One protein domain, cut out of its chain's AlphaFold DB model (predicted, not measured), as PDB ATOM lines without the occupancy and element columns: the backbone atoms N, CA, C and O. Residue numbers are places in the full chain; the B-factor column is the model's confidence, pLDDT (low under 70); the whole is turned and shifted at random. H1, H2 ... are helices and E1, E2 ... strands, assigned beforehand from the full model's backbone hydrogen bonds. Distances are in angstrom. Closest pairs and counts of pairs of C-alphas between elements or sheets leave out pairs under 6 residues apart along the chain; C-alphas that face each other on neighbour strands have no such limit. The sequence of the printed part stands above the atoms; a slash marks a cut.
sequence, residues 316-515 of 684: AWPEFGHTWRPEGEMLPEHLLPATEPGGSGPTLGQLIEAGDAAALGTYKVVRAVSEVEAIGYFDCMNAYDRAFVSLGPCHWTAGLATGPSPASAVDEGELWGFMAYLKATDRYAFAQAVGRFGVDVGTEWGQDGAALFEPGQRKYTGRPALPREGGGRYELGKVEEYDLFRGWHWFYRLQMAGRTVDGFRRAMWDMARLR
ATOM      1  N   ALA A 316      23.120 -15.232 -40.568       97.38
ATOM      2  CA  ALA A 316      24.409 -14.639 -40.896       97.38
ATOM      3  C   ALA A 316      24.791 -13.569 -39.879       97.38
ATOM      4  O   ALA A 316      24.222 -12.486 -39.929       97.38
ATOM      5  N   TRP A 317      25.731 -13.850 -38.975       94.88
ATOM      6  CA  TRP A 317      26.176 -12.918 -37.938       94.88
ATOM      7  C   TRP A 317      27.702 -12.719 -37.986       94.88
ATOM      8  O   TRP A 317      28.443 -13.685 -38.210       94.88
ATOM      9  N   PRO A 318      28.188 -11.486 -37.759       93.25
ATOM     10  CA  PRO A 318      29.613 -11.168 -37.802       93.25
ATOM     11  C   PRO A 318      30.427 -11.862 -36.703       93.25
ATOM     12  O   PRO A 318      31.578 -12.224 -36.942       93.25
ATOM     13  N   GLU A 319      29.854 -12.113 -35.522       90.94
ATOM     14  CA  GLU A 319      30.544 -12.766 -34.395       90.94
ATOM     15  C   GLU A 319      30.996 -14.198 -34.705       90.94
ATOM     16  O   GLU A 319      31.877 -14.737 -34.041       90.94
ATOM     17  N   PHE A 320      30.402 -14.803 -35.730       90.69
ATOM     18  CA  PHE A 320      30.716 -16.146 -36.200       90.69
ATOM     19  C   PHE A 320      31.421 -16.146 -37.569       90.69
ATOM     20  O   PHE A 320      31.600 -17.204 -38.172       90.69
ATOM     21  N   GLY A 321      31.810 -14.966 -38.067       89.94
ATOM     22  CA  GLY A 321      32.528 -14.805 -39.330       89.94
ATOM     23  C   GLY A 321      31.667 -14.989 -40.583       89.94
ATOM     24  O   GLY A 321      32.190 -15.431 -41.599       89.94
ATOM     25  N   HIS A 322      30.356 -14.702 -40.536       93.94
ATOM     26  CA  HIS A 322      29.464 -14.894 -41.699       93.94
ATOM     27  C   HIS A 322      29.422 -13.694 -42.646       93.94
ATOM     28  O   HIS A 322      28.836 -13.789 -43.723       93.94
ATOM     29  N   THR A 323      29.979 -12.559 -42.233       93.81
ATOM     30  CA  THR A 323      29.909 -11.300 -42.974       93.81
ATOM     31  C   THR A 323      31.240 -10.960 -43.633       93.81
ATOM     32  O   THR A 323      32.304 -11.428 -43.217       93.81
ATOM     33  N   TRP A 324      31.184 -10.153 -44.690       92.62
ATOM     34  CA  TRP A 324      32.370  -9.630 -45.361       92.62
ATOM     35  C   TRP A 324      32.856  -8.352 -44.690       92.62
ATOM     36  O   TRP A 324      32.070  -7.486 -44.309       92.62
ATOM     37  N   ARG A 325      34.177  -8.232 -44.562       89.44
ATOM     38  CA  ARG A 325      34.837  -7.094 -43.927       89.44
ATOM     39  C   ARG A 325      35.973  -6.586 -44.819       89.44
ATOM     40  O   ARG A 325      36.816  -7.410 -45.187       89.44
ATOM     41  N   PRO A 326      36.034  -5.266 -45.089       91.25
ATOM     42  CA  PRO A 326      35.070  -4.235 -44.669       91.25
ATOM     43  C   PRO A 326      33.802  -4.167 -45.544       91.25
ATOM     44  O   PRO A 326      32.885  -3.419 -45.225       91.25
ATOM     45  N   GLU A 327      33.714  -4.918 -46.644       90.25
ATOM     46  CA  GLU A 327      32.763  -4.644 -47.738       90.25
ATOM     47  C   GLU A 327      31.286  -4.850 -47.375       90.25
ATOM     48  O   GLU A 327      30.407  -4.247 -47.988       90.25
ATOM     49  N   GLY A 328      31.006  -5.707 -46.393       93.25
ATOM     50  CA  GLY A 328      29.660  -5.918 -45.868       93.25
ATOM     51  C   GLY A 328      29.267  -4.911 -44.789       93.25
ATOM     52  O   GLY A 328      28.099  -4.862 -44.419       93.25
ATOM     53  N   GLU A 329      30.197  -4.117 -44.254       96.12
ATOM     54  CA  GLU A 329      29.915  -3.190 -43.158       96.12
ATOM     55  C   GLU A 329      29.250  -1.902 -43.656       96.12
ATOM     56  O   GLU A 329      29.625  -1.345 -44.691       96.12
ATOM     57  N   MET A 330      28.283  -1.401 -42.883       97.25
ATOM     58  CA  MET A 330      27.610  -0.118 -43.103       97.25
ATOM     59  C   MET A 330      28.509   1.058 -42.709       97.25
ATOM     60  O   MET A 330      28.234   1.759 -41.736       97.25
ATOM     61  N   LEU A 331      29.607   1.226 -43.443       97.38
ATOM     62  CA  LEU A 331      30.503   2.378 -43.363       97.38
ATOM     63  C   LEU A 331      29.976   3.531 -44.238       97.38
ATOM     64  O   LEU A 331      29.246   3.259 -45.201       97.38
ATOM     65  N   PRO A 332      30.347   4.801 -43.975       97.44
ATOM     66  CA  PRO A 332      29.941   5.924 -44.819       97.44
ATOM     67  C   PRO A 332      30.283   5.720 -46.303       97.44
ATOM     68  O   PRO A 332      29.459   6.001 -47.170       97.44
ATOM     69  N   GLU A 333      31.431   5.105 -46.587       95.31
ATOM     70  CA  GLU A 333      31.944   4.785 -47.919       95.31
ATOM     71  C   GLU A 333      31.014   3.856 -48.713       95.31
ATOM     72  O   GLU A 333      30.987   3.898 -49.945       95.31
ATOM     73  N   HIS A 334      30.262   3.002 -48.013       94.88
ATOM     74  CA  HIS A 334      29.375   1.999 -48.604       94.88
ATOM     75  C   HIS A 334      27.895   2.389 -48.543       94.88
ATOM     76  O   HIS A 334      27.093   1.817 -49.285       94.88
ATOM     77  N   LEU A 335      27.530   3.305 -47.640       95.44
ATOM     78  CA  LEU A 335      26.146   3.667 -47.335       95.44
ATOM     79  C   LEU A 335      25.738   5.014 -47.951       95.44
ATOM     80  O   LEU A 335      24.678   5.095 -48.568       95.44
ATOM     81  N   LEU A 336      26.556   6.062 -47.797       96.00
ATOM     82  CA  LEU A 336      26.237   7.410 -48.285       96.00
ATOM     83  C   LEU A 336      26.468   7.512 -49.801       96.00
ATOM     84  O   LEU A 336      27.230   6.713 -50.342       96.00
ATOM     85  N   PRO A 337      25.848   8.474 -50.515       92.62
ATOM     86  CA  PRO A 337      26.093   8.700 -51.940       92.62
ATOM     87  C   PRO A 337      27.570   8.933 -52.269       92.62
ATOM     88  O   PRO A 337      28.320   9.478 -51.460       92.62
ATOM     89  N   ALA A 338      27.984   8.515 -53.467       88.94
ATOM     90  CA  ALA A 338      29.354   8.701 -53.918       88.94
ATOM     91  C   ALA A 338      29.640  10.186 -54.141       88.94
ATOM     92  O   ALA A 338      28.777  10.913 -54.634       88.94
ATOM     93  N   THR A 339      30.855  10.622 -53.817       81.12
ATOM     94  CA  THR A 339      31.296  11.994 -54.110       81.12
ATOM     95  C   THR A 339      31.521  12.212 -55.607       81.12
ATOM     96  O   THR A 339      31.359  13.326 -56.086       81.12
ATOM     97  N   GLU A 340      31.824  11.140 -56.346       83.31
ATOM     98  CA  GLU A 340      32.053  11.134 -57.793       83.31
ATOM     99  C   GLU A 340      31.324   9.955 -58.470       83.31
ATOM    100  O   GLU A 340      31.164   8.890 -57.855       83.31
ATOM    101  N   PRO A 341      30.909  10.074 -59.747       79.12
ATOM    102  CA  PRO A 341      30.279   8.978 -60.481       79.12
ATOM    103  C   PRO A 341      31.141   7.705 -60.509       79.12
ATOM    104  O   PRO A 341      32.258   7.698 -61.022       79.12
ATOM    105  N   GLY A 342      30.606   6.601 -59.979       75.38
ATOM    106  CA  GLY A 342      31.302   5.309 -59.907       75.38
ATOM    107  C   GLY A 342      32.311   5.168 -58.758       75.38
ATOM    108  O   GLY A 342      33.001   4.151 -58.699       75.38
ATOM    109  N   GLY A 343      32.397   6.156 -57.859       84.62
ATOM    110  CA  GLY A 343      33.251   6.133 -56.668       84.62
ATOM    111  C   GLY A 343      32.582   5.556 -55.411       84.62
ATOM    112  O   GLY A 343      31.430   5.116 -55.420       84.62
ATOM    113  N   SER A 344      33.311   5.573 -54.296       90.69
ATOM    114  CA  SER A 344      32.767   5.299 -52.959       90.69
ATOM    115  C   SER A 344      32.098   6.544 -52.369       90.69
ATOM    116  O   SER A 344      32.319   7.663 -52.834       90.69
ATOM    117  N   GLY A 345      31.280   6.357 -51.329       94.44
ATOM    118  CA  GLY A 345      30.918   7.457 -50.432       94.44
ATOM    119  C   GLY A 345      32.150   8.065 -49.738       94.44
ATOM    120  O   GLY A 345      33.254   7.514 -49.857       94.44
ATOM    121  N   PRO A 346      31.981   9.188 -49.018       95.94
ATOM    122  CA  PRO A 346      33.058   9.774 -48.229       95.94
ATOM    123  C   PRO A 346      33.488   8.811 -47.121       95.94
ATOM    124  O   PRO A 346      32.664   8.056 -46.608       95.94
ATOM    125  N   THR A 347      34.752   8.872 -46.709       96.19
ATOM    126  CA  THR A 347      35.176   8.209 -45.473       96.19
ATOM    127  C   THR A 347      34.604   8.899 -44.246       96.19
ATOM    128  O   THR A 347      34.179  10.055 -44.318       96.19
ATOM    129  N   LEU A 348      34.620   8.232 -43.086       96.69
ATOM    130  CA  LEU A 348      34.179   8.884 -41.849       96.69
ATOM    131  C   LEU A 348      34.983  10.164 -41.556       96.69
ATOM    132  O   LEU A 348      34.403  11.181 -41.184       96.69
ATOM    133  N   GLY A 349      36.301  10.136 -41.778       96.69
ATOM    134  CA  GLY A 349      37.158  11.313 -41.617       96.69
ATOM    135  C   GLY A 349      36.775  12.452 -42.565       96.69
ATOM    136  O   GLY A 349      36.627  13.585 -42.118       96.69
ATOM    137  N   GLN A 350      36.526  12.143 -43.842       95.88
ATOM    138  CA  GLN A 350      36.078  13.133 -44.832       95.88
ATOM    139  C   GLN A 350      34.704  13.720 -44.485       95.88
ATOM    140  O   GLN A 350      34.483  14.916 -44.654       95.88
ATOM    141  N   LEU A 351      33.784  12.893 -43.982       95.62
ATOM    142  CA  LEU A 351      32.455  13.335 -43.560       95.62
ATOM    143  C   LEU A 351      32.531  14.320 -42.384       95.62
ATOM    144  O   LEU A 351      31.788  15.300 -42.355       95.62
ATOM    145  N   ILE A 352      33.436  14.077 -41.433       96.06
ATOM    146  CA  ILE A 352      33.683  14.975 -40.295       96.06
ATOM    147  C   ILE A 352      34.350  16.272 -40.764       96.06
ATOM    148  O   ILE A 352      33.906  17.354 -40.385       96.06
ATOM    149  N   GLU A 353      35.384  16.176 -41.603       96.00
ATOM    150  CA  GLU A 353      36.118  17.332 -42.134       96.00
ATOM    151  C   GLU A 353      35.212  18.275 -42.939       96.00
ATOM    152  O   GLU A 353      35.350  19.493 -42.847       96.00
ATOM    153  N   ALA A 354      34.234  17.726 -43.668       94.31
ATOM    154  CA  ALA A 354      33.256  18.509 -44.418       94.31
ATOM    155  C   ALA A 354      32.340  19.378 -43.531       94.31
ATOM    156  O   ALA A 354      31.720  20.312 -44.037       94.31
ATOM    157  N   GLY A 355      32.220  19.076 -42.231       93.12
ATOM    158  CA  GLY A 355      31.394  19.847 -41.295       93.12
ATOM    159  C   GLY A 355      29.884  19.775 -41.561       93.12
ATOM    160  O   GLY A 355      29.131  20.603 -41.051       93.12
ATOM    161  N   ASP A 356      29.423  18.801 -42.351       94.25
ATOM    162  CA  ASP A 356      28.002  18.603 -42.650       94.25
ATOM    163  C   ASP A 356      27.300  17.903 -41.476       94.25
ATOM    164  O   ASP A 356      27.192  16.673 -41.414       94.25
ATOM    165  N   ALA A 357      26.830  18.711 -40.523       95.31
ATOM    166  CA  ALA A 357      26.180  18.230 -39.307       95.31
ATOM    167  C   ALA A 357      24.948  17.353 -39.593       95.31
ATOM    168  O   ALA A 357      24.717  16.378 -38.878       95.31
ATOM    169  N   ALA A 358      24.184  17.647 -40.652       97.31
ATOM    170  CA  ALA A 358      22.994  16.872 -40.987       97.31
ATOM    171  C   ALA A 358      23.360  15.477 -41.514       97.31
ATOM    172  O   ALA A 358      22.793  14.471 -41.074       97.31
ATOM    173  N   ALA A 359      24.344  15.393 -42.414       97.19
ATOM    174  CA  ALA A 359      24.829  14.113 -42.923       97.19
ATOM    175  C   ALA A 359      25.459  13.260 -41.816       97.19
ATOM    176  O   ALA A 359      25.122  12.081 -41.676       97.19
ATOM    177  N   LEU A 360      26.334  13.858 -41.000       97.69
ATOM    178  CA  LEU A 360      27.014  13.159 -39.913       97.69
ATOM    179  C   LEU A 360      26.029  12.700 -38.830       97.69
ATOM    180  O   LEU A 360      26.072  11.537 -38.428       97.69
ATOM    181  N   GLY A 361      25.118  13.569 -38.386       98.06
ATOM    182  CA  GLY A 361      24.096  13.228 -37.394       98.06
ATOM    183  C   GLY A 361      23.164  12.119 -37.880       98.06
ATOM    184  O   GLY A 361      22.939  11.133 -37.175       98.06
ATOM    185  N   THR A 362      22.705  12.204 -39.133       98.69
ATOM    186  CA  THR A 362      21.887  11.151 -39.757       98.69
ATOM    187  C   THR A 362      22.648   9.830 -39.848       98.69
ATOM    188  O   THR A 362      22.097   8.786 -39.494       98.69
ATOM    189  N   TYR A 363      23.920   9.855 -40.260       98.56
ATOM    190  CA  TYR A 363      24.751   8.654 -40.329       98.56
ATOM    191  C   TYR A 363      24.907   8.006 -38.952       98.56
ATOM    192  O   TYR A 363      24.652   6.811 -38.820       98.56
ATOM    193  N   LYS A 364      25.253   8.781 -37.915       98.38
ATOM    194  CA  LYS A 364      25.408   8.275 -36.542       98.38
ATOM    195  C   LYS A 364      24.122   7.627 -36.028       98.38
ATOM    196  O   LYS A 364      24.174   6.515 -35.508       98.38
ATOM    197  N   VAL A 365      22.969   8.273 -36.226       98.69
ATOM    198  CA  VAL A 365      21.659   7.731 -35.824       98.69
ATOM    199  C   VAL A 365      21.348   6.421 -36.552       98.69
ATOM    200  O   VAL A 365      21.015   5.426 -35.907       98.69
ATOM    201  N   VAL A 366      21.491   6.379 -37.881       98.62
ATOM    202  CA  VAL A 366      21.241   5.159 -38.669       98.62
ATOM    203  C   VAL A 366      22.218   4.050 -38.281       98.62
ATOM    204  O   VAL A 366      21.798   2.908 -38.093       98.62
ATOM    205  N   ARG A 367      23.501   4.376 -38.099       97.94
ATOM    206  CA  ARG A 367      24.542   3.421 -37.717       97.94
ATOM    207  C   ARG A 367      24.275   2.809 -36.343       97.94
ATOM    208  O   ARG A 367      24.243   1.583 -36.244       97.94
ATOM    209  N   ALA A 368      24.013   3.628 -35.324       97.62
ATOM    210  CA  ALA A 368      23.733   3.162 -33.966       97.62
ATOM    211  C   ALA A 368      22.539   2.194 -33.923       97.62
ATOM    212  O   ALA A 368      22.584   1.164 -33.251       97.62
ATOM    213  N   VAL A 369      21.484   2.488 -34.690       97.81
ATOM    214  CA  VAL A 369      20.319   1.605 -34.816       97.81
ATOM    215  C   VAL A 369      20.647   0.334 -35.602       97.81
ATOM    216  O   VAL A 369      20.270  -0.761 -35.178       97.81
ATOM    217  N   SER A 370      21.406   0.445 -36.695       97.31
ATOM    218  CA  SER A 370      21.801  -0.708 -37.509       97.31
ATOM    219  C   SER A 370      22.639  -1.732 -36.740       97.31
ATOM    220  O   SER A 370      22.574  -2.920 -37.043       97.31
ATOM    221  N   GLU A 371      23.392  -1.317 -35.717       96.06
ATOM    222  CA  GLU A 371      24.172  -2.220 -34.858       96.06
ATOM    223  C   GLU A 371      23.328  -3.066 -33.903       96.06
ATOM    224  O   GLU A 371      23.805  -4.081 -33.381       96.06
ATOM    225  N   VAL A 372      22.069  -2.680 -33.704       94.56
ATOM    226  CA  VAL A 372      21.069  -3.504 -33.022       94.56
ATOM    227  C   VAL A 372      20.320  -4.374 -34.027       94.56
ATOM    228  O   VAL A 372      20.109  -5.555 -33.765       94.56
ATOM    229  N   GLU A 373      19.963  -3.807 -35.179       94.25
ATOM    230  CA  GLU A 373      19.078  -4.450 -36.155       94.25
ATOM    231  C   GLU A 373      19.782  -5.467 -37.045       94.25
ATOM    232  O   GLU A 373      19.329  -6.599 -37.180       94.25
ATOM    233  N   ALA A 374      20.895  -5.082 -37.649       94.50
ATOM    234  CA  ALA A 374      21.669  -5.907 -38.573       94.50
ATOM    235  C   ALA A 374      23.138  -5.981 -38.149       94.50
ATOM    236  O   ALA A 374      24.032  -6.192 -38.965       94.50
ATOM    237  N   ILE A 375      23.407  -5.749 -36.861       95.25
ATOM    238  CA  ILE A 375      24.748  -5.791 -36.279       95.25
ATOM    239  C   ILE A 375      25.742  -4.891 -37.046       95.25
ATOM    240  O   ILE A 375      26.935  -5.137 -37.015       95.25
ATOM    241  N   GLY A 376      25.271  -3.847 -37.742       95.75
ATOM    242  CA  GLY A 376      26.095  -2.913 -38.518       95.75
ATOM    243  C   GLY A 376      26.555  -3.418 -39.895       95.75
ATOM    244  O   GLY A 376      27.442  -2.803 -40.488       95.75
ATOM    245  N   TYR A 377      25.980  -4.507 -40.420       97.50
ATOM    246  CA  TYR A 377      26.368  -5.116 -41.702       97.50
ATOM    247  C   TYR A 377      25.181  -5.273 -42.662       97.50
ATOM    248  O   TYR A 377      24.101  -5.704 -42.271       97.50
ATOM    249  N   PHE A 378      25.390  -4.984 -43.948       97.62
ATOM    250  CA  PHE A 378      24.413  -5.205 -45.023       97.62
ATOM    251  C   PHE A 378      24.133  -6.688 -45.278       97.62
ATOM    252  O   PHE A 378      23.052  -7.044 -45.740       97.62
ATOM    253  N   ASP A 379      25.118  -7.544 -45.008       96.75
ATOM    254  CA  ASP A 379      25.082  -8.985 -45.250       96.75
ATOM    255  C   ASP A 379      24.887  -9.806 -43.959       96.75
ATOM    256  O   ASP A 379      24.997 -11.038 -43.967       96.75
ATOM    257  N   CYS A 380      24.540  -9.123 -42.860       96.81
ATOM    258  CA  CYS A 380      23.957  -9.731 -41.672       96.81
ATOM    259  C   CYS A 380      22.445  -9.864 -41.859       96.81
ATOM    260  O   CYS A 380      21.735  -8.883 -42.074       96.81
ATOM    261  N   MET A 381      21.958 -11.101 -41.799       97.00
ATOM    262  CA  MET A 381      20.566 -11.440 -42.086       97.00
ATOM    263  C   MET A 381      20.123 -12.633 -41.243       97.00
ATOM    264  O   MET A 381      20.934 -13.468 -40.825       97.00
ATOM    265  N   ASN A 382      18.821 -12.769 -41.047       96.81
ATOM    266  CA  ASN A 382      18.188 -13.941 -40.451       96.81
ATOM    267  C   ASN A 382      16.984 -14.376 -41.279       96.81
ATOM    268  O   ASN A 382      16.274 -13.559 -41.852       96.81
ATOM    269  N   ALA A 383      16.755 -15.683 -41.293       97.69
ATOM    270  CA  ALA A 383      15.653 -16.336 -41.985       97.69
ATOM    271  C   ALA A 383      15.031 -17.469 -41.140       97.69
ATOM    272  O   ALA A 383      14.421 -18.411 -41.653       97.69
ATOM    273  N   TYR A 384      15.216 -17.405 -39.816       96.31
ATOM    274  CA  TYR A 384      14.858 -18.477 -38.882       96.31
ATOM    275  C   TYR A 384      13.589 -18.233 -38.064       96.31
ATOM    276  O   TYR A 384      13.214 -19.096 -37.279       96.31
ATOM    277  N   ASP A 385      12.931 -17.087 -38.208       96.00
ATOM    278  CA  ASP A 385      11.718 -16.733 -37.464       96.00
ATOM    279  C   ASP A 385      10.513 -16.608 -38.412       96.00
ATOM    280  O   ASP A 385      10.560 -17.061 -39.556       96.00
ATOM    281  N   ARG A 386       9.402 -16.025 -37.961       96.69
ATOM    282  CA  ARG A 386       8.197 -15.857 -38.788       96.69
ATOM    283  C   ARG A 386       8.312 -14.793 -39.893       96.69
ATOM    284  O   ARG A 386       7.329 -14.602 -40.600       96.69
ATOM    285  N   ALA A 387       9.452 -14.104 -40.015       96.25
ATOM    286  CA  ALA A 387       9.685 -13.024 -40.976       96.25
ATOM    287  C   ALA A 387      10.250 -13.486 -42.335       96.25
ATOM    288  O   ALA A 387      10.384 -12.676 -43.251       96.25
ATOM    289  N   PHE A 388      10.571 -14.783 -42.465       96.00
ATOM    290  CA  PHE A 388      11.192 -15.455 -43.624       96.00
ATOM    291  C   PHE A 388      12.593 -14.982 -43.982       96.00
ATOM    292  O   PHE A 388      13.490 -15.809 -44.042       96.00
ATOM    293  N   VAL A 389      12.796 -13.691 -44.213       97.31
ATOM    294  CA  VAL A 389      14.114 -13.075 -44.299       97.31
ATOM    295  C   VAL A 389      14.021 -11.627 -43.841       97.31
ATOM    296  O   VAL A 389      13.062 -10.927 -44.180       97.31
ATOM    297  N   SER A 390      15.030 -11.186 -43.098       97.44
ATOM    298  CA  SER A 390      15.183  -9.792 -42.701       97.44
ATOM    299  C   SER A 390      16.608  -9.309 -42.934       97.44
ATOM    300  O   SER A 390      17.565 -10.061 -42.725       97.44
ATOM    301  N   LEU A 391      16.747  -8.061 -43.383       97.00
ATOM    302  CA  LEU A 391      18.042  -7.458 -43.715       97.00
ATOM    303  C   LEU A 391      18.022  -5.927 -43.624       97.00
ATOM    304  O   LEU A 391      16.964  -5.303 -43.530       97.00
ATOM    305  N   GLY A 392      19.205  -5.323 -43.729       96.06
ATOM    306  CA  GLY A 392      19.370  -3.876 -43.843       96.06
ATOM    307  C   GLY A 392      19.298  -3.129 -42.506       96.06
ATOM    308  O   GLY A 392      19.048  -3.728 -41.461       96.06
ATOM    309  N   PRO A 393      19.522  -1.802 -42.516       96.31
ATOM    310  CA  PRO A 393      19.713  -0.998 -41.303       96.31
ATOM    311  C   PRO A 393      18.503  -0.994 -40.363       96.31
ATOM    312  O   PRO A 393      18.652  -0.711 -39.178       96.31
ATOM    313  N   CYS A 394      17.316  -1.319 -40.881       95.00
ATOM    314  CA  CYS A 394      16.066  -1.385 -40.127       95.00
ATOM    315  C   CYS A 394      15.536  -2.813 -39.945       95.00
ATOM    316  O   CYS A 394      14.390  -2.962 -39.533       95.00
ATOM    317  N   HIS A 395      16.307  -3.846 -40.304       94.56
ATOM    318  CA  HIS A 395      15.851  -5.239 -40.261       94.56
ATOM    319  C   HIS A 395      14.538  -5.466 -41.041       94.56
ATOM    320  O   HIS A 395      13.591  -6.074 -40.538       94.56
ATOM    321  N   TRP A 396      14.448  -4.939 -42.267       97.31
ATOM    322  CA  TRP A 396      13.224  -5.007 -43.064       97.31
ATOM    323  C   TRP A 396      12.834  -6.453 -43.344       97.31
ATOM    324  O   TRP A 396      13.574  -7.195 -43.988       97.31
ATOM    325  N   THR A 397      11.654  -6.828 -42.863       97.25
ATOM    326  CA  THR A 397      11.113  -8.184 -42.964       97.25
ATOM    327  C   THR A 397      10.444  -8.409 -44.319       97.25
ATOM    328  O   THR A 397       9.794  -7.506 -44.855       97.25
ATOM    329  N   ALA A 398      10.556  -9.617 -44.877       97.56
ATOM    330  CA  ALA A 398       9.834  -9.997 -46.094       97.56
ATOM    331  C   ALA A 398       8.311 -10.051 -45.889       97.56
ATOM    332  O   ALA A 398       7.553  -9.806 -46.823       97.56
ATOM    333  N   GLY A 399       7.863 -10.363 -44.681       96.94
ATOM    334  CA  GLY A 399       6.456 -10.456 -44.301       96.94
ATOM    335  C   GLY A 399       6.327 -11.304 -43.046       96.94
ATOM    336  O   GLY A 399       7.219 -12.097 -42.761       96.94
ATOM    337  N   LEU A 400       5.258 -11.144 -42.268       96.88
ATOM    338  CA  LEU A 400       5.080 -11.885 -41.015       96.88
ATOM    339  C   LEU A 400       4.012 -12.963 -41.175       96.88
ATOM    340  O   LEU A 400       2.870 -12.668 -41.513       96.88
ATOM    341  N   ALA A 401       4.370 -14.219 -40.910       97.56
ATOM    342  CA  ALA A 401       3.403 -15.310 -40.926       97.56
ATOM    343  C   ALA A 401       2.412 -15.213 -39.750       97.56
ATOM    344  O   ALA A 401       2.812 -15.002 -38.597       97.56
ATOM    345  N   THR A 402       1.125 -15.449 -40.027       97.12
ATOM    346  CA  THR A 402       0.075 -15.544 -38.995       97.12
ATOM    347  C   THR A 402       0.162 -16.845 -38.191       97.12
ATOM    348  O   THR A 402      -0.382 -16.934 -37.093       97.12
ATOM    349  N   GLY A 403       0.856 -17.855 -38.721       95.75
ATOM    350  CA  GLY A 403       1.100 -19.150 -38.092       95.75
ATOM    351  C   GLY A 403       2.153 -19.963 -38.859       95.75
ATOM    352  O   GLY A 403       2.505 -19.597 -39.979       95.75
ATOM    353  N   PRO A 404       2.666 -21.065 -38.282       94.19
ATOM    354  CA  PRO A 404       3.758 -21.840 -38.878       94.19
ATOM    355  C   PRO A 404       3.299 -22.824 -39.967       94.19
ATOM    356  O   PRO A 404       4.136 -23.441 -40.621       94.19
ATOM    357  N   SER A 405       1.986 -23.021 -40.151       95.69
ATOM    358  CA  SER A 405       1.460 -23.957 -41.154       95.69
ATOM    359  C   SER A 405       1.749 -23.455 -42.576       95.69
ATOM    360  O   SER A 405       1.552 -22.261 -42.813       95.69
ATOM    361  N   PRO A 406       2.108 -24.335 -43.535       94.56
ATOM    362  CA  PRO A 406       2.360 -23.982 -44.939       94.56
ATOM    363  C   PRO A 406       1.258 -23.131 -45.596       94.56
ATOM    364  O   PRO A 406       1.549 -22.251 -46.404       94.56
ATOM    365  N   ALA A 407      -0.002 -23.351 -45.210       96.19
ATOM    366  CA  ALA A 407      -1.161 -22.638 -45.747       96.19
ATOM    367  C   ALA A 407      -1.478 -21.313 -45.028       96.19
ATOM    368  O   ALA A 407      -2.413 -20.618 -45.429       96.19
ATOM    369  N   SER A 408      -0.755 -20.974 -43.953       97.81
ATOM    370  CA  SER A 408      -1.002 -19.748 -43.185       97.81
ATOM    371  C   SER A 408      -0.724 -18.516 -44.038       97.81
ATOM    372  O   SER A 408       0.181 -18.522 -44.875       97.81
ATOM    373  N   ALA A 409      -1.489 -17.454 -43.789       98.06
ATOM    374  CA  ALA A 409      -1.293 -16.176 -44.450       98.06
ATOM    375  C   ALA A 409       0.015 -15.512 -43.996       98.06
ATOM    376  O   ALA A 409       0.489 -15.713 -42.872       98.06
ATOM    377  N   VAL A 410       0.575 -14.701 -44.884       98.31
ATOM    378  CA  VAL A 410       1.736 -13.852 -44.624       98.31
ATOM    379  C   VAL A 410       1.327 -12.403 -44.834       98.31
ATOM    380  O   VAL A 410       0.822 -12.045 -45.902       98.31
ATOM    381  N   ASP A 411       1.530 -11.575 -43.817       97.56
ATOM    382  CA  ASP A 411       1.301 -10.133 -43.888       97.56
ATOM    383  C   ASP A 411       2.340  -9.454 -44.788       97.56
ATOM    384  O   ASP A 411       3.422  -9.988 -45.041       97.56
ATOM    385  N   GLU A 412       2.020  -8.255 -45.268       97.81
ATOM    386  CA  GLU A 412       2.956  -7.443 -46.046       97.81
ATOM    387  C   GLU A 412       4.209  -7.085 -45.238       97.81
ATOM    388  O   GLU A 412       4.158  -6.881 -44.022       97.81
ATOM    389  N   GLY A 413       5.347  -7.002 -45.927       97.62
ATOM    390  CA  GLY A 413       6.650  -6.758 -45.315       97.62
ATOM    391  C   GLY A 413       7.305  -5.472 -45.800       97.62
ATOM    392  O   GLY A 413       7.115  -5.056 -46.945       97.62
ATOM    393  N   GLU A 414       8.121  -4.859 -44.938       98.31
ATOM    394  CA  GLU A 414       8.863  -3.637 -45.277       98.31
ATOM    395  C   GLU A 414       9.948  -3.872 -46.334       98.31
ATOM    396  O   GLU A 414      10.303  -2.955 -47.076       98.31
ATOM    397  N   LEU A 415      10.446  -5.110 -46.455       98.44
ATOM    398  CA  LEU A 415      11.437  -5.455 -47.473       98.44
ATOM    399  C   LEU A 415      10.903  -5.149 -48.872       98.44
ATOM    400  O   LEU A 415      11.641  -4.640 -49.706       98.44
ATOM    401  N   TRP A 416       9.621  -5.411 -49.131       98.56
ATOM    402  CA  TRP A 416       9.023  -5.189 -50.447       98.56
ATOM    403  C   TRP A 416       8.695  -3.720 -50.712       98.56
ATOM    404  O   TRP A 416       8.764  -3.300 -51.864       98.56
ATOM    405  N   GLY A 417       8.456  -2.922 -49.665       98.44
ATOM    406  CA  GLY A 417       8.436  -1.461 -49.773       98.44
ATOM    407  C   GLY A 417       9.800  -0.913 -50.207       98.44
ATOM    408  O   GLY A 417       9.887  -0.138 -51.159       98.44
ATOM    409  N   PHE A 418      10.885  -1.397 -49.590       98.62
ATOM    410  CA  PHE A 418      12.252  -1.075 -50.015       98.62
ATOM    411  C   PHE A 418      12.558  -1.561 -51.441       98.62
ATOM    412  O   PHE A 418      13.128  -0.811 -52.230       98.62
ATOM    413  N   MET A 419      12.160  -2.781 -51.814       98.75
ATOM    414  CA  MET A 419      12.383  -3.289 -53.174       98.75
ATOM    415  C   MET A 419      11.631  -2.465 -54.226       98.75
ATOM    416  O   MET A 419      12.154  -2.263 -55.322       98.75
ATOM    417  N   ALA A 420      10.438  -1.956 -53.903       98.75
ATOM    418  CA  ALA A 420       9.690  -1.071 -54.791       98.75
ATOM    419  C   ALA A 420      10.399   0.279 -54.954       98.75
ATOM    420  O   ALA A 420      10.543   0.752 -56.083       98.75
ATOM    421  N   TYR A 421      10.913   0.850 -53.857       98.62
ATOM    422  CA  TYR A 421      11.753   2.050 -53.903       98.62
ATOM    423  C   TYR A 421      12.998   1.831 -54.769       98.62
ATOM    424  O   TYR A 421      13.225   2.579 -55.717       98.62
ATOM    425  N   LEU A 422      13.758   0.758 -54.514       98.69
ATOM    426  CA  LEU A 422      14.948   0.397 -55.287       98.69
ATOM    427  C   LEU A 422      14.626   0.254 -56.775       98.69
ATOM    428  O   LEU A 422      15.368   0.738 -57.620       98.69
ATOM    429  N   LYS A 423      13.509  -0.389 -57.121       98.50
ATOM    430  CA  LYS A 423      13.080  -0.520 -58.515       98.50
ATOM    431  C   LYS A 423      12.780   0.831 -59.162       98.50
ATOM    432  O   LYS A 423      13.013   0.995 -60.359       98.50
ATOM    433  N   ALA A 424      12.236   1.781 -58.412       97.94
ATOM    434  CA  ALA A 424      11.923   3.105 -58.930       97.94
ATOM    435  C   ALA A 424      13.174   3.971 -59.117       97.94
ATOM    436  O   ALA A 424      13.253   4.696 -60.109       97.94
ATOM    437  N   THR A 425      14.151   3.870 -58.213       96.75
ATOM    438  CA  THR A 425      15.335   4.744 -58.188       96.75
ATOM    439  C   THR A 425      16.562   4.153 -58.878       96.75
ATOM    440  O   THR A 425      17.325   4.890 -59.495       96.75
ATOM    441  N   ASP A 426      16.728   2.830 -58.856       97.31
ATOM    442  CA  ASP A 426      17.814   2.111 -59.524       97.31
ATOM    443  C   ASP A 426      17.347   0.735 -60.039       97.31
ATOM    444  O   ASP A 426      17.557  -0.329 -59.441       97.31
ATOM    445  N   ARG A 427      16.731   0.744 -61.228       97.56
ATOM    446  CA  ARG A 427      16.267  -0.478 -61.913       97.56
ATOM    447  C   ARG A 427      17.381  -1.485 -62.180       97.56
ATOM    448  O   ARG A 427      17.096  -2.680 -62.255       97.56
ATOM    449  N   TYR A 428      18.620  -1.027 -62.356       97.00
ATOM    450  CA  TYR A 428      19.741  -1.925 -62.600       97.00
ATOM    451  C   TYR A 428      20.108  -2.671 -61.317       97.00
ATOM    452  O   TYR A 428      20.196  -3.898 -61.338       97.00
ATOM    453  N   ALA A 429      20.236  -1.967 -60.192       97.19
ATOM    454  CA  ALA A 429      20.455  -2.596 -58.895       97.19
ATOM    455  C   ALA A 429      19.295  -3.522 -58.503       97.19
ATOM    456  O   ALA A 429      19.547  -4.641 -58.052       97.19
ATOM    457  N   PHE A 430      18.042  -3.129 -58.759       98.62
ATOM    458  CA  PHE A 430      16.884  -4.011 -58.581       98.62
ATOM    459  C   PHE A 430      17.008  -5.295 -59.410       98.62
ATOM    460  O   PHE A 430      16.854  -6.401 -58.881       98.62
ATOM    461  N   ALA A 431      17.324  -5.169 -60.703       97.00
ATOM    462  CA  ALA A 431      17.509  -6.313 -61.587       97.00
ATOM    463  C   ALA A 431      18.656  -7.218 -61.114       97.00
ATOM    464  O   ALA A 431      18.506  -8.435 -61.136       97.00
ATOM    465  N   GLN A 432      19.768  -6.652 -60.643       95.75
ATOM    466  CA  GLN A 432      20.911  -7.405 -60.118       95.75
ATOM    467  C   GLN A 432      20.585  -8.144 -58.811       95.75
ATOM    468  O   GLN A 432      20.989  -9.301 -58.655       95.75
ATOM    469  N   ALA A 433      19.855  -7.499 -57.897       96.38
ATOM    470  CA  ALA A 433      19.521  -8.041 -56.584       96.38
ATOM    471  C   ALA A 433      18.436  -9.129 -56.650       96.38
ATOM    472  O   ALA A 433      18.623 -10.210 -56.093       96.38
ATOM    473  N   VAL A 434      17.319  -8.863 -57.340       96.62
ATOM    474  CA  VAL A 434      16.140  -9.757 -57.348       96.62
ATOM    475  C   VAL A 434      15.488  -9.916 -58.728       96.62
ATOM    476  O   VAL A 434      15.078 -11.023 -59.079       96.62
ATOM    477  N   GLY A 435      15.438  -8.857 -59.544       95.94
ATOM    478  CA  GLY A 435      14.616  -8.812 -60.762       95.94
ATOM    479  C   GLY A 435      15.011  -9.826 -61.837       95.94
ATOM    480  O   GLY A 435      14.154 -10.512 -62.391       95.94
ATOM    481  N   ARG A 436      16.314 -10.007 -62.091       92.94
ATOM    482  CA  ARG A 436      16.812 -11.013 -63.051       92.94
ATOM    483  C   ARG A 436      16.526 -12.451 -62.618       92.94
ATOM    484  O   ARG A 436      16.588 -13.358 -63.436       92.94
ATOM    485  N   PHE A 437      16.203 -12.661 -61.341       94.31
ATOM    486  CA  PHE A 437      15.793 -13.952 -60.796       94.31
ATOM    487  C   PHE A 437      14.263 -14.130 -60.821       94.31
ATOM    488  O   PHE A 437      13.727 -14.999 -60.134       94.31
ATOM    489  N   GLY A 438      13.543 -13.324 -61.608       94.44
ATOM    490  CA  GLY A 438      12.107 -13.483 -61.840       94.44
ATOM    491  C   GLY A 438      11.225 -13.101 -60.653       94.44
ATOM    492  O   GLY A 438      10.076 -13.530 -60.603       94.44
ATOM    493  N   VAL A 439      11.754 -12.332 -59.696       97.00
ATOM    494  CA  VAL A 439      10.981 -11.749 -58.594       97.00
ATOM    495  C   VAL A 439      10.740 -10.279 -58.891       97.00
ATOM    496  O   VAL A 439      11.672  -9.540 -59.201       97.00
ATOM    497  N   ASP A 440       9.488  -9.862 -58.777       97.62
ATOM    498  CA  ASP A 440       9.066  -8.478 -58.911       97.62
ATOM    499  C   ASP A 440       8.364  -7.987 -57.631       97.62
ATOM    500  O   ASP A 440       8.193  -8.741 -56.671       97.62
ATOM    501  N   VAL A 441       7.959  -6.721 -57.610       98.19
ATOM    502  CA  VAL A 441       7.110  -6.135 -56.570       98.19
ATOM    503  C   VAL A 441       5.640  -6.197 -56.983       98.19
ATOM    504  O   VAL A 441       5.306  -6.030 -58.161       98.19
ATOM    505  N   GLY A 442       4.765  -6.464 -56.014       97.56
ATOM    506  CA  GLY A 442       3.314  -6.474 -56.213       97.56
ATOM    507  C   GLY A 442       2.755  -5.079 -56.477       97.56
ATOM    508  O   GLY A 442       2.017  -4.868 -57.438       97.56
ATOM    509  N   THR A 443       3.218  -4.104 -55.694       97.81
ATOM    510  CA  THR A 443       2.874  -2.686 -55.835       97.81
ATOM    511  C   THR A 443       4.131  -1.875 -56.152       97.81
ATOM    512  O   THR A 443       5.166  -2.027 -55.504       97.81
ATOM    513  N   GLU A 444       4.061  -1.042 -57.190       97.81
ATOM    514  CA  GLU A 444       5.157  -0.154 -57.600       97.81
ATOM    515  C   GLU A 444       5.224   1.083 -56.681       97.81
ATOM    516  O   GLU A 444       4.216   1.495 -56.114       97.81
ATOM    517  N   TRP A 445       6.396   1.719 -56.580       97.94
ATOM    518  CA  TRP A 445       6.593   2.905 -55.730       97.94
ATOM    519  C   TRP A 445       5.729   4.114 -56.129       97.94
ATOM    520  O   TRP A 445       5.240   4.847 -55.277       97.94
ATOM    521  N   GLY A 446       5.532   4.343 -57.429       95.75
ATOM    522  CA  GLY A 446       4.878   5.560 -57.914       95.75
ATOM    523  C   GLY A 446       5.764   6.803 -57.754       95.75
ATOM    524  O   GLY A 446       6.975   6.728 -57.959       95.75
ATOM    525  N   GLN A 447       5.157   7.951 -57.447       92.69
ATOM    526  CA  GLN A 447       5.857   9.238 -57.318       92.69
ATOM    527  C   GLN A 447       6.501   9.426 -55.933       92.69
ATOM    528  O   GLN A 447       7.604   9.961 -55.831       92.69
ATOM    529  N   ASP A 448       5.818   8.979 -54.884       94.12
ATOM    530  CA  ASP A 448       6.101   9.287 -53.474       94.12
ATOM    531  C   ASP A 448       5.967   8.070 -52.539       94.12
ATOM    532  O   ASP A 448       6.218   8.180 -51.342       94.12
ATOM    533  N   GLY A 449       5.600   6.895 -53.063       97.25
ATOM    534  CA  GLY A 449       5.384   5.697 -52.254       97.25
ATOM    535  C   GLY A 449       4.005   5.610 -51.597       97.25
ATOM    536  O   GLY A 449       3.786   4.675 -50.825       97.25
ATOM    537  N   ALA A 450       3.059   6.513 -51.890       96.50
ATOM    538  CA  ALA A 450       1.773   6.590 -51.189       96.50
ATOM    539  C   ALA A 450       0.961   5.283 -51.200       96.50
ATOM    540  O   ALA A 450       0.301   4.955 -50.218       96.50
ATOM    541  N   ALA A 451       1.046   4.491 -52.275       96.94
ATOM    542  CA  ALA A 451       0.348   3.205 -52.381       96.94
ATOM    543  C   ALA A 451       0.894   2.117 -51.435       96.94
ATOM    544  O   ALA A 451       0.186   1.158 -51.140       96.94
ATOM    545  N   LEU A 452       2.139   2.259 -50.976       97.81
ATOM    546  CA  LEU A 452       2.826   1.325 -50.076       97.81
ATOM    547  C   LEU A 452       2.843   1.832 -48.629       97.81
ATOM    548  O   LEU A 452       3.233   1.105 -47.717       97.81
ATOM    549  N   PHE A 453       2.504   3.101 -48.415       97.12
ATOM    550  CA  PHE A 453       2.656   3.765 -47.133       97.12
ATOM    551  C   PHE A 453       1.532   3.375 -46.173       97.12
ATOM    552  O   PHE A 453       0.359   3.581 -46.472       97.12
ATOM    553  N   GLU A 454       1.883   2.865 -44.990       94.25
ATOM    554  CA  GLU A 454       0.960   2.645 -43.877       94.25
ATOM    555  C   GLU A 454       0.928   3.901 -42.988       94.25
ATOM    556  O   GLU A 454       1.797   4.065 -42.122       94.25
ATOM    557  N   PRO A 455      -0.072   4.793 -43.117       91.06
ATOM    558  CA  PRO A 455      -0.002   6.121 -42.504       91.06
ATOM    559  C   PRO A 455      -0.026   6.081 -40.969       91.06
ATOM    560  O   PRO A 455       0.663   6.851 -40.302       91.06
ATOM    561  N   GLY A 456      -0.749   5.109 -40.399       89.75
ATOM    562  CA  GLY A 456      -0.840   4.901 -38.951       89.75
ATOM    563  C   GLY A 456       0.439   4.368 -38.301       89.75
ATOM    564  O   GLY A 456       0.520   4.379 -37.077       89.75
ATOM    565  N   GLN A 457       1.412   3.909 -39.095       93.12
ATOM    566  CA  GLN A 457       2.702   3.399 -38.623       93.12
ATOM    567  C   GLN A 457       3.903   4.065 -39.307       93.12
ATOM    568  O   GLN A 457       5.022   3.797 -38.891       93.12
ATOM    569  N   ARG A 458       3.711   4.924 -40.317       95.38
ATOM    570  CA  ARG A 458       4.776   5.640 -41.052       95.38
ATOM    571  C   ARG A 458       5.873   4.713 -41.580       95.38
ATOM    572  O   ARG A 458       7.063   4.935 -41.361       95.38
ATOM    573  N   LYS A 459       5.457   3.635 -42.235       95.50
ATOM    574  CA  LYS A 459       6.346   2.662 -42.879       95.50
ATOM    575  C   LYS A 459       5.786   2.265 -44.237       95.50
ATOM    576  O   LYS A 459       4.604   2.476 -44.487       95.50
ATOM    577  N   TYR A 460       6.624   1.679 -45.084       97.94
ATOM    578  CA  TYR A 460       6.247   1.258 -46.430       97.94
ATOM    579  C   TYR A 460       6.249  -0.265 -46.490       97.94
ATOM    580  O   TYR A 460       7.289  -0.872 -46.242       97.94
ATOM    581  N   THR A 461       5.113  -0.883 -46.796       98.19
ATOM    582  CA  THR A 461       4.965  -2.342 -46.867       98.19
ATOM    583  C   THR A 461       4.456  -2.774 -48.231       98.19
ATOM    584  O   THR A 461       3.820  -2.005 -48.942       98.19
ATOM    585  N   GLY A 462       4.764  -4.009 -48.618       98.06
ATOM    586  CA  GLY A 462       4.214  -4.600 -49.832       98.06
ATOM    587  C   GLY A 462       4.425  -6.107 -49.899       98.06
ATOM    588  O   GLY A 462       4.767  -6.758 -48.902       98.06
ATOM    589  N   ARG A 463       4.253  -6.659 -51.103       98.31
ATOM    590  CA  ARG A 463       4.397  -8.092 -51.398       98.31
ATOM    591  C   ARG A 463       5.371  -8.349 -52.548       98.31
ATOM    592  O   ARG A 463       5.469  -7.517 -53.457       98.31
ATOM    593  N   PRO A 464       6.047  -9.509 -52.562       98.06
ATOM    594  CA  PRO A 464       6.693  -9.999 -53.765       98.06
ATOM    595  C   PRO A 464       5.643 -10.469 -54.761       98.06
ATOM    596  O   PRO A 464       4.619 -11.042 -54.381       98.06
ATOM    597  N   ALA A 465       5.951 -10.311 -56.040       97.69
ATOM    598  CA  ALA A 465       5.160 -10.843 -57.128       97.69
ATOM    599  C   ALA A 465       6.010 -11.694 -58.071       97.69
ATOM    600  O   ALA A 465       7.180 -11.409 -58.320       97.69
ATOM    601  N   LEU A 466       5.395 -12.732 -58.623       96.31
ATOM    602  CA  LEU A 466       5.993 -13.616 -59.618       96.31
ATOM    603  C   LEU A 466       5.188 -13.553 -60.923       96.31
ATOM    604  O   LEU A 466       3.979 -13.293 -60.890       96.31
ATOM    605  N   PRO A 467       5.817 -13.775 -62.088       95.25
ATOM    606  CA  PRO A 467       5.097 -13.813 -63.354       95.25
ATOM    607  C   PRO A 467       4.190 -15.050 -63.439       95.25
ATOM    608  O   PRO A 467       4.507 -16.119 -62.916       95.25
ATOM    609  N   ARG A 468       3.057 -14.912 -64.134       93.50
ATOM    610  CA  ARG A 468       2.151 -16.025 -64.454       93.50
ATOM    611  C   ARG A 468       2.399 -16.558 -65.861       93.50
ATOM    612  O   ARG A 468       2.706 -15.800 -66.782       93.50
ATOM    613  N   GLU A 469       2.181 -17.860 -66.038       91.88
ATOM    614  CA  GLU A 469       2.104 -18.464 -67.371       91.88
ATOM    615  C   GLU A 469       0.961 -17.817 -68.167       91.88
ATOM    616  O   GLU A 469      -0.147 -17.666 -67.654       91.88
ATOM    617  N   GLY A 470       1.230 -17.410 -69.409       86.81
ATOM    618  CA  GLY A 470       0.261 -16.684 -70.241       86.81
ATOM    619  C   GLY A 470       0.155 -15.177 -69.956       86.81
ATOM    620  O   GLY A 470      -0.592 -14.492 -70.652       86.81
ATOM    621  N   GLY A 471       0.922 -14.646 -68.997       91.69
ATOM    622  CA  GLY A 471       1.058 -13.210 -68.745       91.69
ATOM    623  C   GLY A 471       0.457 -12.728 -67.423       91.69
ATOM    624  O   GLY A 471      -0.333 -13.403 -66.765       91.69
ATOM    625  N   GLY A 472       0.849 -11.514 -67.031       92.81
ATOM    626  CA  GLY A 472       0.489 -10.917 -65.745       92.81
ATOM    627  C   GLY A 472       1.380 -11.382 -64.590       92.81
ATOM    628  O   GLY A 472       2.385 -12.073 -64.779       92.81
ATOM    629  N   ARG A 473       1.012 -10.967 -63.378       94.19
ATOM    630  CA  ARG A 473       1.730 -11.270 -62.137       94.19
ATOM    631  C   ARG A 473       0.778 -11.821 -61.086       94.19
ATOM    632  O   ARG A 473      -0.438 -11.641 -61.180       94.19
ATOM    633  N   TYR A 474       1.336 -12.486 -60.087       93.69
ATOM    634  CA  TYR A 474       0.618 -12.849 -58.878       93.69
ATOM    635  C   TYR A 474       1.473 -12.585 -57.651       93.69
ATOM    636  O   TYR A 474       2.681 -12.812 -57.677       93.69
ATOM    637  N   GLU A 475       0.837 -12.087 -56.601       96.56
ATOM    638  CA  GLU A 475       1.492 -11.794 -55.334       96.56
ATOM    639  C   GLU A 475       1.542 -13.041 -54.459       96.56
ATOM    640  O   GLU A 475       0.575 -13.806 -54.408       96.56
ATOM    641  N   LEU A 476       2.661 -13.230 -53.761       96.75
ATOM    642  CA  LEU A 476       2.780 -14.302 -52.778       96.75
ATOM    643  C   LEU A 476       2.029 -13.924 -51.499       96.75
ATOM    644  O   LEU A 476       2.044 -12.767 -51.061       96.75
ATOM    645  N   GLY A 477       1.404 -14.914 -50.868       96.75
ATOM    646  CA  GLY A 477       0.586 -14.699 -49.675       96.75
ATOM    647  C   GLY A 477       0.645 -15.804 -48.629       96.75
ATOM    648  O   GLY A 477       0.067 -15.620 -47.557       96.75
ATOM    649  N   LYS A 478       1.317 -16.928 -48.903       97.25
ATOM    650  CA  LYS A 478       1.357 -18.091 -48.004       97.25
ATOM    651  C   LYS A 478       2.762 -18.453 -47.547       97.25
ATOM    652  O   LYS A 478       3.737 -18.221 -48.260       97.25
ATOM    653  N   VAL A 479       2.851 -19.096 -46.382       96.94
ATOM    654  CA  VAL A 479       4.119 -19.584 -45.807       96.94
ATOM    655  C   VAL A 479       4.895 -20.452 -46.799       96.94
ATOM    656  O   VAL A 479       6.075 -20.198 -47.021       96.94
ATOM    657  N   GLU A 480       4.237 -21.414 -47.447       94.75
ATOM    658  CA  GLU A 480       4.886 -22.321 -48.407       94.75
ATOM    659  C   GLU A 480       5.493 -21.614 -49.631       94.75
ATOM    660  O   GLU A 480       6.463 -22.095 -50.212       94.75
ATOM    661  N   GLU A 481       4.940 -20.462 -50.017       95.06
ATOM    662  CA  GLU A 481       5.445 -19.649 -51.125       95.06
ATOM    663  C   GLU A 481       6.631 -18.793 -50.669       95.06
ATOM    664  O   GLU A 481       7.638 -18.679 -51.369       95.06
ATOM    665  N   TYR A 482       6.530 -18.210 -49.472       96.06
ATOM    666  CA  TYR A 482       7.573 -17.376 -48.878       96.06
ATOM    667  C   TYR A 482       8.798 -18.167 -48.408       96.06
ATOM    668  O   TYR A 482       9.893 -17.604 -48.330       96.06
ATOM    669  N   ASP A 483       8.661 -19.468 -48.139       93.31
ATOM    670  CA  ASP A 483       9.790 -20.342 -47.799       93.31
ATOM    671  C   ASP A 483      10.850 -20.410 -48.910       93.31
ATOM    672  O   ASP A 483      12.011 -20.721 -48.624       93.31
ATOM    673  N   LEU A 484      10.508 -19.999 -50.140       92.81
ATOM    674  CA  LEU A 484      11.477 -19.687 -51.190       92.81
ATOM    675  C   LEU A 484      12.629 -18.812 -50.668       92.81
ATOM    676  O   LEU A 484      13.795 -19.114 -50.923       92.81
ATOM    677  N   PHE A 485      12.314 -17.750 -49.918       95.81
ATOM    678  CA  PHE A 485      13.296 -16.775 -49.436       95.81
ATOM    679  C   PHE A 485      14.139 -17.290 -48.264       95.81
ATOM    680  O   PHE A 485      15.236 -16.778 -48.042       95.81
ATOM    681  N   ARG A 486      13.678 -18.330 -47.550       94.31
ATOM    682  CA  ARG A 486      14.483 -19.007 -46.516       94.31
ATOM    683  C   ARG A 486      15.517 -19.959 -47.104       94.31
ATOM    684  O   ARG A 486      16.449 -20.342 -46.400       94.31
ATOM    685  N   GLY A 487      15.330 -20.406 -48.345       96.38
ATOM    686  CA  GLY A 487      16.246 -21.335 -48.998       96.38
ATOM    687  C   GLY A 487      17.668 -20.775 -49.047       96.38
ATOM    688  O   GLY A 487      17.872 -19.581 -49.274       96.38
ATOM    689  N   TRP A 488      18.667 -21.642 -48.879       97.81
ATOM    690  CA  TRP A 488      20.070 -21.224 -48.782       97.81
ATOM    691  C   TRP A 488      20.568 -20.462 -50.013       97.81
ATOM    692  O   TRP A 488      21.386 -19.553 -49.893       97.81
ATOM    693  N   HIS A 489      20.012 -20.768 -51.185       97.56
ATOM    694  CA  HIS A 489      20.311 -20.062 -52.428       97.56
ATOM    695  C   HIS A 489      19.785 -18.617 -52.423       97.56
ATOM    696  O   HIS A 489      20.499 -17.709 -52.841       97.56
ATOM    697  N   TRP A 490      18.563 -18.373 -51.936       97.62
ATOM    698  CA  TRP A 490      18.022 -17.011 -51.812       97.62
ATOM    699  C   TRP A 490      18.699 -16.219 -50.707       97.62
ATOM    700  O   TRP A 490      19.020 -15.049 -50.909       97.62
ATOM    701  N   PHE A 491      18.993 -16.877 -49.588       98.12
ATOM    702  CA  PHE A 491      19.774 -16.281 -48.519       98.12
ATOM    703  C   PHE A 491      21.151 -15.827 -49.033       98.12
ATOM    704  O   PHE A 491      21.516 -14.668 -48.867       98.12
ATOM    705  N   TYR A 492      21.869 -16.670 -49.778       97.88
ATOM    706  CA  TYR A 492      23.126 -16.279 -50.423       97.88
ATOM    707  C   TYR A 492      22.963 -15.117 -51.419       97.88
ATOM    708  O   TYR A 492      23.764 -14.183 -51.415       97.88
ATOM    709  N   ARG A 493      21.916 -15.120 -52.259       97.44
ATOM    710  CA  ARG A 493      21.665 -14.034 -53.231       97.44
ATOM    711  C   ARG A 493      21.492 -12.676 -52.552       97.44
ATOM    712  O   ARG A 493      22.105 -11.705 -52.985       97.44
ATOM    713  N   LEU A 494      20.685 -12.607 -51.492       97.75
ATOM    714  CA  LEU A 494      20.450 -11.360 -50.756       97.75
ATOM    715  C   LEU A 494      21.717 -10.888 -50.027       97.75
ATOM    716  O   LEU A 494      22.020  -9.695 -50.037       97.75
ATOM    717  N   GLN A 495      22.519 -11.821 -49.505       97.12
ATOM    718  CA  GLN A 495      23.853 -11.524 -48.979       97.12
ATOM    719  C   GLN A 495      24.757 -10.897 -50.036       97.12
ATOM    720  O   GLN A 495      25.370  -9.859 -49.799       97.12
ATOM    721  N   MET A 496      24.832 -11.508 -51.219       97.12
ATOM    722  CA  MET A 496      25.661 -11.000 -52.307       97.12
ATOM    723  C   MET A 496      25.166  -9.655 -52.837       97.12
ATOM    724  O   MET A 496      25.997  -8.819 -53.197       97.12
ATOM    725  N   ALA A 497      23.856  -9.394 -52.813       97.06
ATOM    726  CA  ALA A 497      23.313  -8.069 -53.096       97.06
ATOM    727  C   ALA A 497      23.849  -7.024 -52.099       97.06
ATOM    728  O   ALA A 497      24.410  -6.018 -52.530       97.06
ATOM    729  N   GLY A 498      23.794  -7.303 -50.790       96.19
ATOM    730  CA  GLY A 498      24.383  -6.443 -49.755       96.19
ATOM    731  C   GLY A 498      25.898  -6.243 -49.913       96.19
ATOM    732  O   GLY A 498      26.402  -5.130 -49.771       96.19
ATOM    733  N   ARG A 499      26.629  -7.297 -50.293       94.44
ATOM    734  CA  ARG A 499      28.094  -7.273 -50.467       94.44
ATOM    735  C   ARG A 499      28.553  -6.547 -51.730       94.44
ATOM    736  O   ARG A 499      29.593  -5.894 -51.717       94.44
ATOM    737  N   THR A 500      27.819  -6.658 -52.837       94.38
ATOM    738  CA  THR A 500      28.365  -6.322 -54.170       94.38
ATOM    739  C   THR A 500      27.526  -5.357 -55.000       94.38
ATOM    740  O   THR A 500      28.057  -4.779 -55.948       94.38
ATOM    741  N   VAL A 501      26.251  -5.131 -54.666       95.62
ATOM    742  CA  VAL A 501      25.378  -4.249 -55.449       95.62
ATOM    743  C   VAL A 501      25.313  -2.878 -54.789       95.62
ATOM    744  O   VAL A 501      24.646  -2.668 -53.783       95.62
ATOM    745  N   ASP A 502      26.020  -1.924 -55.378       94.19
ATOM    746  CA  ASP A 502      26.187  -0.589 -54.811       94.19
ATOM    747  C   ASP A 502      24.862   0.180 -54.661       94.19
ATOM    748  O   ASP A 502      24.530   0.633 -53.567       94.19
ATOM    749  N   GLY A 503      24.043   0.217 -55.717       95.44
ATOM    750  CA  GLY A 503      22.710   0.827 -55.666       95.44
ATOM    751  C   GLY A 503      21.772   0.170 -54.646       95.44
ATOM    752  O   GLY A 503      20.947   0.851 -54.048       95.44
ATOM    753  N   PHE A 504      21.954  -1.127 -54.359       97.25
ATOM    754  CA  PHE A 504      21.191  -1.834 -53.324       97.25
ATOM    755  C   PHE A 504      21.498  -1.266 -51.938       97.25
ATOM    756  O   PHE A 504      20.573  -0.946 -51.201       97.25
ATOM    757  N   ARG A 505      22.784  -1.075 -51.603       96.56
ATOM    758  CA  ARG A 505      23.209  -0.471 -50.329       96.56
ATOM    759  C   ARG A 505      22.805   0.995 -50.211       96.56
ATOM    760  O   ARG A 505      22.272   1.392 -49.179       96.56
ATOM    761  N   ARG A 506      23.008   1.794 -51.262       95.75
ATOM    762  CA  ARG A 506      22.679   3.231 -51.238       95.75
ATOM    763  C   ARG A 506      21.177   3.483 -51.153       95.75
ATOM    764  O   ARG A 506      20.749   4.368 -50.426       95.75
ATOM    765  N   ALA A 507      20.351   2.654 -51.784       97.38
ATOM    766  CA  ALA A 507      18.905   2.745 -51.597       97.38
ATOM    767  C   ALA A 507      18.475   2.431 -50.148       97.38
ATOM    768  O   ALA A 507      17.447   2.935 -49.693       97.38
ATOM    769  N   MET A 508      19.253   1.637 -49.391       98.25
ATOM    770  CA  MET A 508      18.966   1.417 -47.966       98.25
ATOM    771  C   MET A 508      19.156   2.687 -47.138       98.25
ATOM    772  O   MET A 508      18.393   2.925 -46.202       98.25
ATOM    773  N   TRP A 509      20.162   3.498 -47.477       97.75
ATOM    774  CA  TRP A 509      20.380   4.803 -46.858       97.75
ATOM    775  C   TRP A 509      19.166   5.706 -47.054       97.75
ATOM    776  O   TRP A 509      18.643   6.254 -46.086       97.75
ATOM    777  N   ASP A 510      18.661   5.800 -48.279       97.50
ATOM    778  CA  ASP A 510      17.480   6.608 -48.577       97.50
ATOM    779  C   ASP A 510      16.247   6.132 -47.811       97.50
ATOM    780  O   ASP A 510      15.584   6.940 -47.166       97.50
ATOM    781  N   MET A 511      15.963   4.826 -47.806       97.88
ATOM    782  CA  MET A 511      14.808   4.286 -47.082       97.88
ATOM    783  C   MET A 511      14.905   4.484 -45.565       97.88
ATOM    784  O   MET A 511      13.895   4.765 -44.918       97.88
ATOM    785  N   ALA A 512      16.106   4.399 -44.984       98.38
ATOM    786  CA  ALA A 512      16.319   4.731 -43.576       98.38
ATOM    787  C   ALA A 512      16.007   6.215 -43.294       98.38
ATOM    788  O   ALA A 512      15.348   6.541 -42.304       98.38
ATOM    789  N   ARG A 513      16.423   7.118 -44.192       98.38
ATOM    790  CA  ARG A 513      16.140   8.557 -44.091       98.38
ATOM    791  C   ARG A 513      14.670   8.896 -44.322       98.38
ATOM    792  O   ARG A 513      14.141   9.735 -43.598       98.38
ATOM    793  N   LEU A 514      13.996   8.229 -45.261       98.00
ATOM    794  CA  LEU A 514      12.550   8.353 -45.474       98.00
ATOM    795  C   LEU A 514      11.785   7.989 -44.204       98.00
ATOM    796  O   LEU A 514      10.947   8.760 -43.750       98.00
ATOM    797  N   ARG A 515      12.142   6.870 -43.566       98.00
ATOM    798  CA  ARG A 515      11.529   6.462 -42.299       98.00
ATOM    799  C   ARG A 515      11.771   7.481 -41.183       98.00
ATOM    800  O   ARG A 515      10.827   7.851 -40.492       98.00
TER     801      ARG A 515
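AT A GLANCE: This is residues 316 to 515 of the 684 residues of an uncharacterized protein of Actinomadura parvosata subsp. kistnae (UniProt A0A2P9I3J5). H8 and H4 cross near the middle, with H5 folded back beside H4 in a helical hairpin and H1 packed on another part of H8. H2 and H3 lie toward one end of the longest axis, the small strand hairpin E1-E2 and H6 toward the other, and long loops fill much of the rest. The printed part has 200 residues, in order H1 H2 H3 H4 H5 E1 E2 H6 H7 H8; the sheet E1 - E2 is antiparallel. The class is mostly helix, though under half of the residues are in named elements. The whole is compact, with a radius of gyration of the C-alphas of 16.8 A and spans of 54 by 41 by 33 A.

HOW THE PARTS SIT: H1, residues 332 to 335, touches the hub H8, residues 502 to 515, closest at the C-alphas of Leu 335 and Arg 506, 5.2 A. H2, residues 348 to 353, and H3, residues 357 to 373, only just touch, only at the corner, with 3 pairs of C-alphas within 8 A; the closest are Leu 351 and Leu 360, 6.6 A. H3 is close to but not clearly touching H8, about perpendicular at 82 degrees, closest at C-alphas 366 and 512, 7.0 A. H4, residues 414 to 425, touches H8 at a steep tilt of 63 degrees, opposite ways, closest at C-alphas 422 and 507, 5.9 A. H4 and H5, residues 427 to 433, form a hairpin, closest at C-alphas 423 and 430, 5.2 A. E1, residues 464 to 467, and E2, residues 473 to 475, form an antiparallel hairpin; N 466 and O 474 are 2.9 A apart, within hydrogen-bond range. H6, residues 479 to 486, is close to but not clearly touching H7, residues 488 to 500, closest at C-alphas 485 and 491, 6.6 A. H7 touches H5 with residues 493 to 497 alone, closest at C-alphas 433 and 497, 5.2 A. Every O i to N i+4 pair is within hydrogen-bond range in H2, H4, H5, H7 and H8; H3 has 12 of 13, H6 has 1 of 4 beside 4 of 5 O i to N i+3 pairs, and H1 is too short for such a pair.

IN THESE COORDINATES: H1 begins at C-alpha 332 (29.941, 5.924, -44.819). H3 is 24.0 A long, H4 16.7 A, H7 17.9 A and H8 20.5 A; H8 ends at C-alpha 515 (11.529, 6.462, -42.299).

THE WHOLE: The farthest C-alphas, Glu 353 and Gly 470, are 56.9 A apart. The printed part has no cut. The links H1 to H2, H3 to H4 and H5 to E1 are long. No printed residue has a pLDDT under 70.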